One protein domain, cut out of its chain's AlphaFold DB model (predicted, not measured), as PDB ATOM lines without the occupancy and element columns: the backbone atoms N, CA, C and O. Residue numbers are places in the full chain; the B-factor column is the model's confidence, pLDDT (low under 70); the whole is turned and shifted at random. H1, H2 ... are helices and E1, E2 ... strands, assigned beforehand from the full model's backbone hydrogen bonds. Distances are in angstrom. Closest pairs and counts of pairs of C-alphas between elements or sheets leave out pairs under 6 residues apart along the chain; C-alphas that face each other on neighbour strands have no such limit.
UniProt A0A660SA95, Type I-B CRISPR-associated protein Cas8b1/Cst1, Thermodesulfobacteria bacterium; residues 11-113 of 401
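This is residues 11 to 113 of the 401 residues of the protein "Type I-B CRISPR-associated protein Cas8b1/Cst1" of Thermodesulfobacteria bacterium (UniProt A0A660SA95). Helices H2 and H3 form a V, with hairpin E1-E2 near its tip and H1 at its open side; the unnamed loop 70 to 102 reaches out beyond H3. The 103 printed residues, with H1 H2 E1 E2 H3 in order, are mostly helix, with under half in named elements; compact, radius of gyration of the C-alphas 14.3 A, spans 43 by 30 by 20 A.

E1, residues 54 to 59, and E2, residues 67 to 69, form an antiparallel hairpin; N 55 and O 68, 2.8 A, are within hydrogen-bond range. H3, residues 103 to 113, is closest to E2 at C-alphas 103 and 69, 6.2 A. H2, residues 35 to 48, is close to H3 but not clearly touching, closest C-alphas 47 and 103, 7.0 A. H1, residues 11 to 21, only just touches H3 with 3 pairs of C-alphas within 8 A, closest 13 and 113, 7.5 A; steep tilt, 51 degrees, opposite ways. Each O i to N i+4 pair is within hydrogen-bond range in H1, 8 of 10 in H2, 6 of 7 in H3.

H1, 14.6 A, begins at (162.288, 148.895, 233.769). H2 spans 18.6 A, E1 9.7 A, E2 6.7 A; H3, 17.4 A, ends at (149.383, 150.134, 235.622).

No cut. Links H1 to H2 and E2 to H3 are long. pLDDT is under 70 in 28 residues, among them 71 to 88.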
ATOM      1  N   SER A  11     162.185 149.440 235.129       62.25
ATOM      2  CA  SER A  11     162.288 148.895 233.769       62.25
ATOM      3  C   SER A  11     160.936 148.477 233.192       62.25
ATOM      4  O   SER A  11     160.611 148.866 232.074       62.25
ATOM      5  N   GLU A  12     160.130 147.717 233.928       64.19
ATOM      6  CA  GLU A  12     158.861 147.175 233.428       64.19
ATOM      7  C   GLU A  12     157.771 148.237 233.335       64.19
ATOM      8  O   GLU A  12     157.063 148.281 232.334       64.19
ATOM      9  N   VAL A  13     157.686 149.145 234.313       67.38
ATOM     10  CA  VAL A  13     156.776 150.297 234.259       67.38
ATOM     11  C   VAL A  13     157.184 151.216 233.117       67.38
ATOM     12  O   VAL A  13     156.327 151.681 232.373       67.38
ATOM     13  N   LYS A  14     158.487 151.416 232.883       70.25
ATOM     14  CA  LYS A  14     158.954 152.156 231.708       70.25
ATOM     15  C   LYS A  14     158.638 151.423 230.408       70.25
ATOM     16  O   LYS A  14     158.250 152.082 229.453       70.25
ATOM     17  N   VAL A  15     158.762 150.099 230.331       69.06
ATOM     18  CA  VAL A  15     158.364 149.323 229.139       69.06
ATOM     19  C   VAL A  15     156.857 149.437 228.907       69.06
ATOM     20  O   VAL A  15     156.450 149.813 227.812       69.06
ATOM     21  N   TYR A  16     156.042 149.213 229.938       69.44
ATOM     22  CA  TYR A  16     154.586 149.352 229.913       69.44
ATOM     23  C   TYR A  16     154.173 150.746 229.438       69.44
ATOM     24  O   TYR A  16     153.515 150.913 228.412       69.44
ATOM     25  N   LEU A  17     154.629 151.770 230.155       71.44
ATOM     26  CA  LEU A  17     154.279 153.150 229.876       71.44
ATOM     27  C   LEU A  17     154.888 153.627 228.561       71.44
ATOM     28  O   LEU A  17     154.241 154.392 227.870       71.44
ATOM     29  N   SER A  18     156.076 153.180 228.148       71.94
ATOM     30  CA  SER A  18     156.642 153.595 226.854       71.94
ATOM     31  C   SER A  18     155.923 152.981 225.658       71.94
ATOM     32  O   SER A  18     155.845 153.621 224.610       71.94
ATOM     33  N   LYS A  19     155.355 151.777 225.801       67.00
ATOM     34  CA  LYS A  19     154.490 151.191 224.771       67.00
ATOM     35  C   LYS A  19     153.168 151.948 224.635       67.00
ATOM     36  O   LYS A  19     152.693 152.126 223.520       67.00
ATOM     37  N   LEU A  20     152.596 152.421 225.743       63.34
ATOM     38  CA  LEU A  20     151.286 153.088 225.744       63.34
ATOM     39  C   LEU A  20     151.379 154.611 225.532       63.34
ATOM     40  O   LEU A  20     150.608 155.189 224.779       63.34
ATOM     41  N   TYR A  21     152.345 155.267 226.169       65.88
ATOM     42  CA  TYR A  21     152.530 156.724 226.210       65.88
ATOM     43  C   TYR A  21     153.733 157.202 225.378       65.88
ATOM     44  O   TYR A  21     154.070 158.390 225.386       65.88
ATOM     45  N   GLY A  22     154.418 156.297 224.671       69.56
ATOM     46  CA  GLY A  22     155.544 156.628 223.804       69.56
ATOM     47  C   GLY A  22     156.775 157.127 224.570       69.56
ATOM     48  O   GLY A  22     157.147 156.614 225.621       69.56
ATOM     49  N   GLN A  23     157.449 158.143 224.029       70.19
ATOM     50  CA  GLN A  23     158.696 158.688 224.590       70.19
ATOM     51  C   GLN A  23     158.472 159.948 225.445       70.19
ATOM     52  O   GLN A  23     159.287 160.871 225.426       70.19
ATOM     53  N   LYS A  24     157.355 160.027 226.174       70.56
ATOM     54  CA  LYS A  24     157.021 161.193 227.007       70.56
ATOM     55  C   LYS A  24     157.850 161.266 228.286       70.56
ATOM     56  O   LYS A  24     157.981 160.276 228.996       70.56
ATOM     57  N   SER A  25     158.327 162.465 228.631       76.25
ATOM     58  CA  SER A  25     159.006 162.748 229.906       76.25
ATOM     59  C   SER A  25     160.116 161.724 230.218       76.25
ATOM     60  O   SER A  25     161.021 161.512 229.411       76.25
ATOM     61  N   PHE A  26     160.037 161.038 231.357       76.56
ATOM     62  CA  PHE A  26     161.001 160.048 231.824       76.56
ATOM     63  C   PHE A  26     161.005 158.736 231.006       76.56
ATOM     64  O   PHE A  26     161.909 157.911 231.164       76.56
ATOM     65  N   LEU A  27     160.045 158.552 230.089       74.12
ATOM     66  CA  LEU A  27     159.947 157.404 229.176       74.12
ATOM     67  C   LEU A  27     160.856 157.533 227.945       74.12
ATOM     68  O   LEU A  27     160.934 156.613 227.130       74.12
ATOM     69  N   GLN A  28     161.573 158.650 227.799       76.44
ATOM     70  CA  GLN A  28     162.549 158.835 226.727       76.44
ATOM     71  C   GLN A  28     163.604 157.720 226.730       76.44
ATOM     72  O   GLN A  28     164.204 157.384 227.759       76.44
ATOM     73  N   ARG A  29     163.880 157.164 225.542       73.50
ATOM     74  CA  ARG A  29     164.857 156.071 225.369       73.50
ATOM     75  C   ARG A  29     166.276 156.482 225.769       73.50
ATOM     76  O   ARG A  29     167.047 155.645 226.226       73.50
ATOM     77  N   GLN A  30     166.602 157.766 225.620       77.94
ATOM     78  CA  GLN A  30     167.913 158.325 225.959       77.94
ATOM     79  C   GLN A  30     168.125 158.487 227.473       77.94
ATOM     80  O   GLN A  30     169.267 158.508 227.929       77.94
ATOM     81  N   LEU A  31     167.047 158.559 228.263       77.06
ATOM     82  CA  LEU A  31     167.131 158.732 229.707       77.06
ATOM     83  C   LEU A  31     167.441 157.389 230.389       77.06
ATOM     84  O   LEU A  31     166.645 156.449 230.314       77.06
ATOM     85  N   LYS A  32     168.600 157.295 231.052       71.94
ATOM     86  CA  LYS A  32     169.075 156.065 231.718       71.94
ATOM     87  C   LYS A  32     169.051 156.119 233.253       71.94
ATOM     88  O   LYS A  32     169.196 155.072 233.870       71.94
ATOM     89  N   LYS A  33     168.922 157.309 233.854       75.06
ATOM     90  CA  LYS A  33     168.935 157.560 235.310       75.06
ATOM     91  C   LYS A  33     168.044 158.765 235.649       75.06
ATOM     92  O   LYS A  33     167.598 159.463 234.741       75.06
ATOM     93  N   ASP A  34     167.822 159.014 236.944       80.19
ATOM     94  CA  ASP A  34     167.102 160.184 237.482       80.19
ATOM     95  C   ASP A  34     165.613 160.288 237.079       80.19
ATOM     96  O   ASP A  34     165.046 161.384 237.035       80.19
ATOM     97  N   PHE A  35     164.945 159.153 236.842       77.06
ATOM     98  CA  PHE A  35     163.534 159.103 236.428       77.06
ATOM     99  C   PHE A  35     162.612 159.902 237.358       77.06
ATOM    100  O   PHE A  35     161.830 160.722 236.882       77.06
ATOM    101  N   LYS A  36     162.776 159.750 238.682       78.31
ATOM    102  CA  LYS A  36     162.012 160.495 239.699       78.31
ATOM    103  C   LYS A  36     162.151 162.010 239.532       78.31
ATOM    104  O   LYS A  36     161.156 162.728 239.570       78.31
ATOM    105  N   LYS A  37     163.365 162.519 239.290       81.12
ATOM    106  CA  LYS A  37     163.596 163.965 239.112       81.12
ATOM    107  C   LYS A  37     162.921 164.490 237.846       81.12
ATOM    108  O   LYS A  37     162.353 165.581 237.874       81.12
ATOM    109  N   VAL A  38     162.982 163.726 236.755       82.38
ATOM    110  CA  VAL A  38     162.340 164.085 235.481       82.38
ATOM    111  C   VAL A  38     160.819 164.059 235.616       82.38
ATOM    112  O   VAL A  38     160.162 165.019 235.225       82.38
ATOM    113  N   PHE A  39     160.262 163.037 236.267       82.75
ATOM    114  CA  PHE A  39     158.832 162.963 236.562       82.75
ATOM    115  C   PHE A  39     158.344 164.157 237.398       82.75
ATOM    116  O   PHE A  39     157.387 164.828 237.012       82.75
ATOM    117  N   ILE A  40     159.044 164.487 238.491       83.00
ATOM    118  CA  ILE A  40     158.716 165.645 239.341       83.00
ATOM    119  C   ILE A  40     158.746 166.944 238.525       83.00
ATOM    120  O   ILE A  40     157.897 167.820 238.687       83.00
ATOM    121  N   LYS A  41     159.743 167.099 237.647       85.00
ATOM    122  CA  LYS A  41     159.899 168.295 236.813       85.00
ATOM    123  C   LYS A  41     158.776 168.436 235.782       85.00
ATOM    124  O   LYS A  41     158.303 169.553 235.588       85.00
ATOM    125  N   ASP A  42     158.387 167.345 235.133       79.94
ATOM    126  CA  ASP A  42     157.511 167.380 233.959       79.94
ATOM    127  C   ASP A  42     156.023 167.225 234.304       79.94
ATOM    128  O   ASP A  42     155.175 167.760 233.589       79.94
ATOM    129  N   PHE A  43     155.691 166.522 235.392       79.56
ATOM    130  CA  PHE A  43     154.309 166.287 235.823       79.56
ATOM    131  C   PHE A  43     153.983 167.019 237.125       79.56
ATOM    132  O   PHE A  43     153.099 167.872 237.141       79.56
ATOM    133  N   GLU A  44     154.711 166.741 238.209       83.25
ATOM    134  CA  GLU A  44     154.326 167.193 239.555       83.25
ATOM    135  C   GLU A  44     154.421 168.717 239.729       83.25
ATOM    136  O   GLU A  44     153.441 169.371 240.088       83.25
ATOM    137  N   LYS A  45     155.572 169.323 239.410       87.62
ATOM    138  CA  LYS A  45     155.777 170.775 239.542       87.62
ATOM    139  C   LYS A  45     154.807 171.593 238.681       87.62
ATOM    140  O   LYS A  45     154.307 172.597 239.187       87.62
ATOM    141  N   PRO A  46     154.538 171.254 237.405       85.31
ATOM    142  CA  PRO A  46     153.558 171.984 236.607       85.31
ATOM    143  C   PRO A  46     152.146 171.927 237.187       85.31
ATOM    144  O   PRO A  46     151.463 172.951 237.173       85.31
ATOM    145  N   ILE A  47     151.740 170.770 237.722       85.81
ATOM    146  CA  ILE A  47     150.432 170.579 238.361       85.81
ATOM    147  C   ILE A  47     150.333 171.428 239.634       85.81
ATOM    148  O   ILE A  47     149.418 172.237 239.753       85.81
ATOM    149  N   LEU A  48     151.306 171.315 240.546       86.19
ATOM    150  CA  LEU A  48     151.307 172.053 241.818       86.19
ATOM    151  C   LEU A  48     151.333 173.574 241.629       86.19
ATOM    152  O   LEU A  48     150.714 174.307 242.392       86.19
ATOM    153  N   ASN A  49     152.038 174.052 240.602       88.81
ATOM    154  CA  ASN A  49     152.151 175.481 240.320       88.81
ATOM    155  C   ASN A  49     151.038 176.017 239.400       88.81
ATOM    156  O   ASN A  49     151.137 177.167 238.974       88.81
ATOM    157  N   ALA A  50     150.040 175.200 239.035       80.00
ATOM    158  CA  ALA A  50     148.977 175.549 238.083       80.00
ATOM    159  C   ALA A  50     149.501 176.128 236.748       80.00
ATOM    160  O   ALA A  50     148.887 176.997 236.134       80.00
ATOM    161  N   LYS A  51     150.665 175.649 236.285       81.19
ATOM    162  CA  LYS A  51     151.330 176.126 235.053       81.19
ATOM    163  C   LYS A  51     150.974 175.305 233.818       81.19
ATOM    164  O   LYS A  51     151.569 175.496 232.758       81.19
ATOM    165  N   VAL A  52     150.060 174.353 233.956       81.56
ATOM    166  CA  VAL A  52     149.634 173.508 232.848       81.56
ATOM    167  C   VAL A  52     148.767 174.337 231.895       81.56
ATOM    168  O   VAL A  52     147.752 174.874 232.329       81.56
ATOM    169  N   PRO A  53     149.117 174.439 230.600       84.31
ATOM    170  CA  PRO A  53     148.268 175.118 229.630       84.31
ATOM    171  C   PRO A  53     146.922 174.401 229.492       84.31
ATOM    172  O   PRO A  53     146.894 173.200 229.208       84.31
ATOM    173  N   VAL A  54     145.827 175.144 229.642       85.88
ATOM    174  CA  VAL A  54     144.453 174.633 229.554       85.88
ATOM    175  C   VAL A  54     143.752 175.082 228.269       85.88
ATOM    176  O   VAL A  54     144.128 176.078 227.646       85.88
ATOM    177  N   ASP A  55     142.745 174.321 227.859       84.75
ATOM    178  CA  ASP A  55     141.754 174.690 226.855       84.75
ATOM    179  C   ASP A  55     140.434 175.012 227.566       84.75
ATOM    180  O   ASP A  55     139.662 174.121 227.913       84.75
ATOM    181  N   GLU A  56     140.176 176.302 227.781       81.31
ATOM    182  CA  GLU A  56     138.983 176.799 228.482       81.31
ATOM    183  C   GLU A  56     137.667 176.452 227.767       81.31
ATOM    184  O   GLU A  56     136.603 176.492 228.380       81.31
ATOM    185  N   LYS A  57     137.718 176.089 226.478       84.81
ATOM    186  CA  LYS A  57     136.520 175.748 225.696       84.81
ATOM    187  C   LYS A  57     135.991 174.350 225.996       84.81
ATOM    188  O   LYS A  57     134.848 174.058 225.650       84.81
ATOM    189  N   HIS A  58     136.808 173.483 226.591       84.81
ATOM    190  CA  HIS A  58     136.449 172.094 226.843       84.81
ATOM    191  C   HIS A  58     136.626 171.743 228.316       84.81
ATOM    192  O   HIS A  58     137.663 171.998 228.926       84.81
ATOM    193  N   ILE A  59     135.616 171.085 228.874       87.00
ATOM    194  CA  ILE A  59     135.660 170.527 230.224       87.00
ATOM    195  C   ILE A  59     136.181 169.088 230.142       87.00
ATOM    196  O   ILE A  59     135.905 168.365 229.185       87.00
ATOM    197  N   CYS A  60     136.950 168.676 231.148       85.94
ATOM    198  CA  CYS A  60     137.451 167.316 231.283       85.94
ATOM    199  C   CYS A  60     136.297 166.304 231.329       85.94
ATOM    200  O   CYS A  60     135.465 166.360 232.234       85.94
ATOM    201  N   ILE A  61     136.301 165.338 230.410       81.81
ATOM    202  CA  ILE A  61     135.238 164.333 230.280       81.81
ATOM    203  C   ILE A  61     135.163 163.374 231.477       81.81
ATOM    204  O   ILE A  61     134.086 162.889 231.803       81.81
ATOM    205  N   SER A  62     136.284 163.118 232.159       84.56
ATOM    206  CA  SER A  62     136.328 162.165 233.277       84.56
ATOM    207  C   SER A  62     135.821 162.751 234.592       84.56
ATOM    208  O   SER A  62     135.160 162.052 235.348       84.56
ATOM    209  N   CYS A  63     136.153 164.011 234.898       89.12
ATOM    210  CA  CYS A  63     135.750 164.626 236.169       89.12
ATOM    211  C   CYS A  63     134.602 165.623 236.041       89.12
ATOM    212  O   CYS A  63     133.992 165.937 237.053       89.12
ATOM    213  N   GLY A  64     134.338 166.173 234.851       88.56
ATOM    214  CA  GLY A  64     133.293 167.179 234.634       88.56
ATOM    215  C   GLY A  64     133.519 168.529 235.329       88.56
ATOM    216  O   GLY A  64     132.660 169.397 235.242       88.56
ATOM    217  N   LEU A  65     134.650 168.721 236.019       88.62
ATOM    218  CA  LEU A  65     134.880 169.871 236.907       88.62
ATOM    219  C   LEU A  65     136.017 170.795 236.455       88.62
ATOM    220  O   LEU A  65     135.988 171.987 236.740       88.62
ATOM    221  N   ARG A  66     137.049 170.254 235.796       88.31
ATOM    222  CA  ARG A  66     138.273 170.994 235.438       88.31
ATOM    223  C   ARG A  66     138.335 171.260 233.934       88.31
ATOM    224  O   ARG A  66     137.894 170.390 233.177       88.31
ATOM    225  N   PRO A  67     138.915 172.388 233.487       88.31
ATOM    226  CA  PRO A  67     139.199 172.591 232.072       88.31
ATOM    227  C   PRO A  67     140.170 171.517 231.566       88.31
ATOM    228  O   PRO A  67     140.985 170.978 232.321       88.31
ATOM    229  N   ALA A  68     140.060 171.166 230.290       85.12
ATOM    230  CA  ALA A  68     140.973 170.221 229.668       85.12
ATOM    231  C   ALA A  68     142.373 170.834 229.523       85.12
ATOM    232  O   ALA A  68     142.528 172.050 229.431       85.12
ATOM    233  N   LYS A  69     143.406 169.993 229.439       84.06
ATOM    234  CA  LYS A  69     144.732 170.417 228.972       84.06
ATOM    235  C   LYS A  69     144.637 170.980 227.549       84.06
ATOM    236  O   LYS A  69     143.721 170.672 226.794       84.06
ATOM    237  N   LYS A  70     145.610 171.781 227.131       77.88
ATOM    238  CA  LYS A  70     145.754 172.173 225.723       77.88
ATOM    239  C   LYS A  70     146.372 171.015 224.919       77.88
ATOM    240  O   LYS A  70     147.261 170.333 225.416       77.88
ATOM    241  N   ASN A  71     145.942 170.820 223.665       68.50
ATOM    242  CA  ASN A  71     146.454 169.803 222.720       68.50
ATOM    243  C   ASN A  71     146.190 168.320 223.087       68.50
ATOM    244  O   ASN A  71     147.015 167.452 222.806       68.50
ATOM    245  N   VAL A  72     145.018 168.001 223.649       61.28
ATOM    246  CA  VAL A  72     144.610 166.633 224.057       61.28
ATOM    247  C   VAL A  72     144.100 165.783 222.876       61.28
ATOM    248  O   VAL A  72     142.992 165.248 222.878       61.28
ATOM    249  N   LEU A  73     144.886 165.709 221.803       56.00
ATOM    250  CA  LEU A  73     144.600 164.866 220.641       56.00
ATOM    251  C   LEU A  73     145.337 163.535 220.793       56.00
ATOM    252  O   LEU A  73     146.553 163.495 220.619       56.00
ATOM    253  N   PHE A  74     144.602 162.452 221.080       55.53
ATOM    254  CA  PHE A  74     145.044 161.045 220.990       55.53
ATOM    255  C   PHE A  74     146.304 160.602 221.748       55.53
ATOM    256  O   PHE A  74     146.686 159.441 221.644       55.53
ATOM    257  N   ASP A  75     146.962 161.476 222.492       51.31
ATOM    258  CA  ASP A  75     148.280 161.196 223.067       51.31
ATOM    259  C   ASP A  75     148.237 161.134 224.605       51.31
ATOM    260  O   ASP A  75     149.210 160.808 225.275       51.31
ATOM    261  N   THR A  76     147.101 161.447 225.217       49.56
ATOM    262  CA  THR A  76     146.971 161.596 226.673       49.56
ATOM    263  C   THR A  76     146.372 160.343 227.299       49.56
ATOM    264  O   THR A  76     145.223 160.321 227.727       49.56
ATOM    265  N   GLY A  77     147.136 159.257 227.272       51.31
ATOM    266  CA  GLY A  77     146.990 158.101 228.158       51.31
ATOM    267  C   GLY A  77     145.801 157.165 228.047       51.31
ATOM    268  O   GLY A  77     145.927 156.014 228.444       51.31
ATOM    269  N   LEU A  78     144.683 157.602 227.476       53.41
ATOM    270  CA  LEU A  78     143.479 156.786 227.304       53.41
ATOM    271  C   LEU A  78     143.422 156.053 225.961       53.41
ATOM    272  O   LEU A  78     142.843 154.971 225.879       53.41
ATOM    273  N   SER A  79     144.009 156.626 224.907       54.94
ATOM    274  CA  SER A  79     143.937 156.085 223.541       54.94
ATOM    275  C   SER A  79     144.421 154.634 223.406       54.94
ATOM    276  O   SER A  79     143.750 153.873 222.705       54.94
ATOM    277  N   PRO A  80     145.479 154.179 224.112       54.28
ATOM    278  CA  PRO A  80     145.932 152.796 223.997       54.28
ATOM    279  C   PRO A  80     144.962 151.803 224.651       54.28
ATOM    280  O   PRO A  80     144.800 150.694 224.155       54.28
ATOM    281  N   PHE A  81     144.291 152.203 225.740       55.50
ATOM    282  CA  PHE A  81     143.322 151.357 226.448       55.50
ATOM    283  C   PHE A  81     141.991 151.250 225.710       55.50
ATOM    284  O   PHE A  81     141.370 150.193 225.706       55.50
ATOM    285  N   LEU A  82     141.557 152.339 225.077       56.94
ATOM    286  CA  LEU A  82     140.307 152.372 224.319       56.94
ATOM    287  C   LEU A  82     140.448 151.719 222.931       56.94
ATOM    288  O   LEU A  82     139.457 151.583 222.221       56.94
ATOM    289  N   GLY A  83     141.666 151.322 222.536       55.62
ATOM    290  CA  GLY A  83     141.938 150.723 221.229       55.62
ATOM    291  C   GLY A  83     141.730 151.694 220.068       55.62
ATOM    292  O   GLY A  83     141.510 151.259 218.939       55.62
ATOM    293  N   VAL A  84     141.777 153.004 220.335       57.47
ATOM    294  CA  VAL A  84     141.484 154.029 219.335       57.47
ATOM    295  C   VAL A  84     142.733 154.831 219.007       57.47
ATOM    296  O   VAL A  84     143.401 155.359 219.894       57.47
ATOM    297  N   ASN A  85     143.051 154.939 217.720       59.22
ATOM    298  CA  ASN A  85     144.225 155.646 217.218       59.22
ATOM    299  C   ASN A  85     143.824 156.791 216.274       59.22
ATOM    300  O   ASN A  85     142.657 156.924 215.900       59.22
ATOM    301  N   LYS A  86     144.814 157.604 215.879       58.88
ATOM    302  CA  LYS A  86     144.627 158.759 214.983       58.88
ATOM    303  C   LYS A  86     143.979 158.409 213.644       58.88
ATOM    304  O   LYS A  86     143.347 159.279 213.052       58.88
ATOM    305  N   ASP A  87     144.097 157.157 213.219       62.44
ATOM    306  CA  ASP A  87     143.608 156.660 211.936       62.44
ATOM    307  C   ASP A  87     142.166 156.120 212.029       62.44
ATOM    308  O   ASP A  87     141.475 156.006 211.020       62.44
ATOM    309  N   ALA A  88     141.661 155.861 213.240       67.38
ATOM    310  CA  ALA A  88     140.322 155.336 213.518       67.38
ATOM    311  C   ALA A  88     139.268 156.449 213.716       67.38
ATOM    312  O   ALA A  88     138.400 156.360 214.589       67.38
ATOM    313  N   LEU A  89     139.335 157.523 212.917       71.19
ATOM    314  CA  LEU A  89     138.426 158.681 213.014       71.19
ATOM    315  C   LEU A  89     136.947 158.297 212.881       71.19
ATOM    316  O   LEU A  89     136.086 158.929 213.486       71.19
ATOM    317  N   ASN A  90     136.660 157.247 212.115       73.69
ATOM    318  CA  ASN A  90     135.319 156.718 211.879       73.69
ATOM    319  C   ASN A  90     134.642 156.140 213.131       73.69
ATOM    320  O   ASN A  90     133.427 155.965 213.124       73.69
ATOM    321  N   VAL A  91     135.401 155.842 214.190       71.31
ATOM    322  CA  VAL A  91     134.871 155.328 215.464       71.31
ATOM    323  C   VAL A  91     134.408 156.474 216.377       71.31
ATOM    324  O   VAL A  91     133.673 156.253 217.337       71.31
ATOM    325  N   PHE A  92     134.799 157.717 216.076       71.69
ATOM    326  CA  PHE A  92     134.445 158.882 216.878       71.69
ATOM    327  C   PHE A  92     133.167 159.551 216.401       71.69
ATOM    328  O   PHE A  92     132.931 159.738 215.206       71.69
ATOM    329  N   TRP A  93     132.384 160.018 217.372       70.19
ATOM    330  CA  TRP A  93     131.241 160.876 217.108       70.19
ATOM    331  C   TRP A  93     131.671 162.107 216.296       70.19
ATOM    332  O   TRP A  93     132.601 162.822 216.676       70.19
ATOM    333  N   GLN A  94     131.007 162.329 215.157       79.94
ATOM    334  CA  GLN A  94     131.306 163.413 214.208       79.94
ATOM    335  C   GLN A  94     132.762 163.456 213.713       79.94
ATOM    336  O   GLN A  94     133.247 164.523 213.339       79.94
ATOM    337  N   PHE A  95     133.473 162.321 213.713       75.94
ATOM    338  CA  PHE A  95     134.890 162.262 213.336       75.94
ATOM    339  C   PHE A  95     135.769 163.219 214.158       75.94
ATOM    340  O   PHE A  95     136.813 163.672 213.684       75.94
ATOM    341  N   ASN A  96     135.346 163.557 215.382       74.75
ATOM    342  CA  ASN A  96     136.087 164.429 216.280       74.75
ATOM    343  C   ASN A  96     136.812 163.588 217.332       74.75
ATOM    344  O   ASN A  96     136.196 163.138 218.299       74.75
ATOM    345  N   PRO A  97     138.129 163.409 217.204       69.12
ATOM    346  CA  PRO A  97     138.858 162.529 218.094       69.12
ATOM    347  C   PRO A  97     139.433 163.226 219.336       69.12
ATOM    348  O   PRO A  97     140.390 162.759 219.963       69.12
ATOM    349  N   LYS A  98     138.920 164.407 219.672       73.12
ATOM    350  CA  LYS A  98     139.347 165.108 220.880       73.12
ATOM    351  C   LYS A  98     138.796 164.376 222.099       73.12
ATOM    352  O   LYS A  98     137.586 164.256 222.254       73.12
ATOM    353  N   LEU A  99     139.694 163.947 222.984       74.62
ATOM    354  CA  LEU A  99     139.359 163.402 224.299       74.62
ATOM    355  C   LEU A  99     139.783 164.424 225.359       74.62
ATOM    356  O   LEU A  99     140.905 164.343 225.847       74.62
ATOM    357  N   PRO A 100     138.949 165.426 225.688       80.38
ATOM    358  CA  PRO A 100     139.338 166.484 226.612       80.38
ATOM    359  C   PRO A 100     139.554 165.914 228.021       80.38
ATOM    360  O   PRO A 100     138.606 165.535 228.705       80.38
ATOM    361  N   LEU A 101     140.809 165.870 228.464       82.38
ATOM    362  CA  LEU A 101     141.225 165.446 229.802       82.38
ATOM    363  C   LEU A 101     141.981 166.571 230.500       82.38
ATOM    364  O   LEU A 101     142.782 167.264 229.872       82.38
ATOM    365  N   CYS A 102     141.762 166.734 231.805       86.38
ATOM    366  CA  CYS A 102     142.607 167.582 232.644       86.38
ATOM    367  C   CYS A 102     143.867 166.834 233.096       86.38
ATOM    368  O   CYS A 102     143.936 165.605 233.069       86.38
ATOM    369  N   GLU A 103     144.852 167.592 233.565       83.31
ATOM    370  CA  GLU A 103     146.143 167.120 234.058       83.31
ATOM    371  C   GLU A 103     146.043 166.089 235.183       83.31
ATOM    372  O   GLU A 103     146.817 165.135 235.201       83.31
ATOM    373  N   ILE A 104     145.071 166.250 236.084       86.25
ATOM    374  CA  ILE A 104     144.854 165.329 237.203       86.25
ATOM    375  C   ILE A 104     144.287 164.000 236.704       86.25
ATOM    376  O   ILE A 104     144.776 162.941 237.083       86.25
ATOM    377  N   CYS A 105     143.275 164.037 235.833       84.38
ATOM    378  CA  CYS A 105     142.687 162.818 235.277       84.38
ATOM    379  C   CYS A 105     143.681 162.073 234.380       84.38
ATOM    380  O   CYS A 105     143.760 160.853 234.462       84.38
ATOM    381  N   GLU A 106     144.477 162.788 233.578       80.06
ATOM    382  CA  GLU A 106     145.563 162.180 232.801       80.06
ATOM    383  C   GLU A 106     146.565 161.462 233.715       80.06
ATOM    384  O   GLU A 106     146.946 160.332 233.420       80.06
ATOM    385  N   LEU A 107     146.947 162.076 234.842       80.25
ATOM    386  CA  LEU A 107     147.850 161.453 235.809       80.25
ATOM    387  C   LEU A 107     147.238 160.200 236.456       80.25
ATOM    388  O   LEU A 107     147.928 159.199 236.614       80.25
ATOM    389  N   ILE A 108     145.942 160.215 236.777       81.50
ATOM    390  CA  ILE A 108     145.242 159.031 237.302       81.50
ATOM    391  C   ILE A 108     145.290 157.880 236.287       81.50
ATOM    392  O   ILE A 108     145.634 156.757 236.652       81.50
ATOM    393  N   TYR A 109     145.009 158.145 235.006       76.06
ATOM    394  CA  TYR A 109     145.124 157.121 233.958       76.06
ATOM    395  C   TYR A 109     146.566 156.663 233.740       76.06
ATOM    396  O   TYR A 109     146.809 155.482 233.482       76.06
ATOM    397  N   PHE A 110     147.531 157.568 233.907       74.38
ATOM    398  CA  PHE A 110     148.951 157.235 233.887       74.38
ATOM    399  C   PHE A 110     149.317 156.219 234.973       74.38
ATOM    400  O   PHE A 110     150.151 155.355 234.731       74.38
ATOM    401  N   SER A 111     148.649 156.260 236.127       77.56
ATOM    402  CA  SER A 111     148.836 155.323 237.239       77.56
ATOM    403  C   SER A 111     148.043 154.016 237.118       77.56
ATOM    404  O   SER A 111     148.171 153.162 237.992       77.56
ATOM    405  N   ALA A 112     147.263 153.800 236.051       76.00
ATOM    406  CA  ALA A 112     146.423 152.603 235.905       76.00
ATOM    407  C   ALA A 112     147.219 151.282 235.942       76.00
ATOM    408  O   ALA A 112     146.693 150.257 236.368       76.00
ATOM    409  N   PHE A 113     148.502 151.306 235.556       74.19
ATOM    410  CA  PHE A 113     149.383 150.134 235.622       74.19
ATOM    411  C   PHE A 113     149.558 149.593 237.048       74.19
ATOM    412  O   PHE A 113     149.803 148.403 237.210       74.19
TER     413      PHE A 113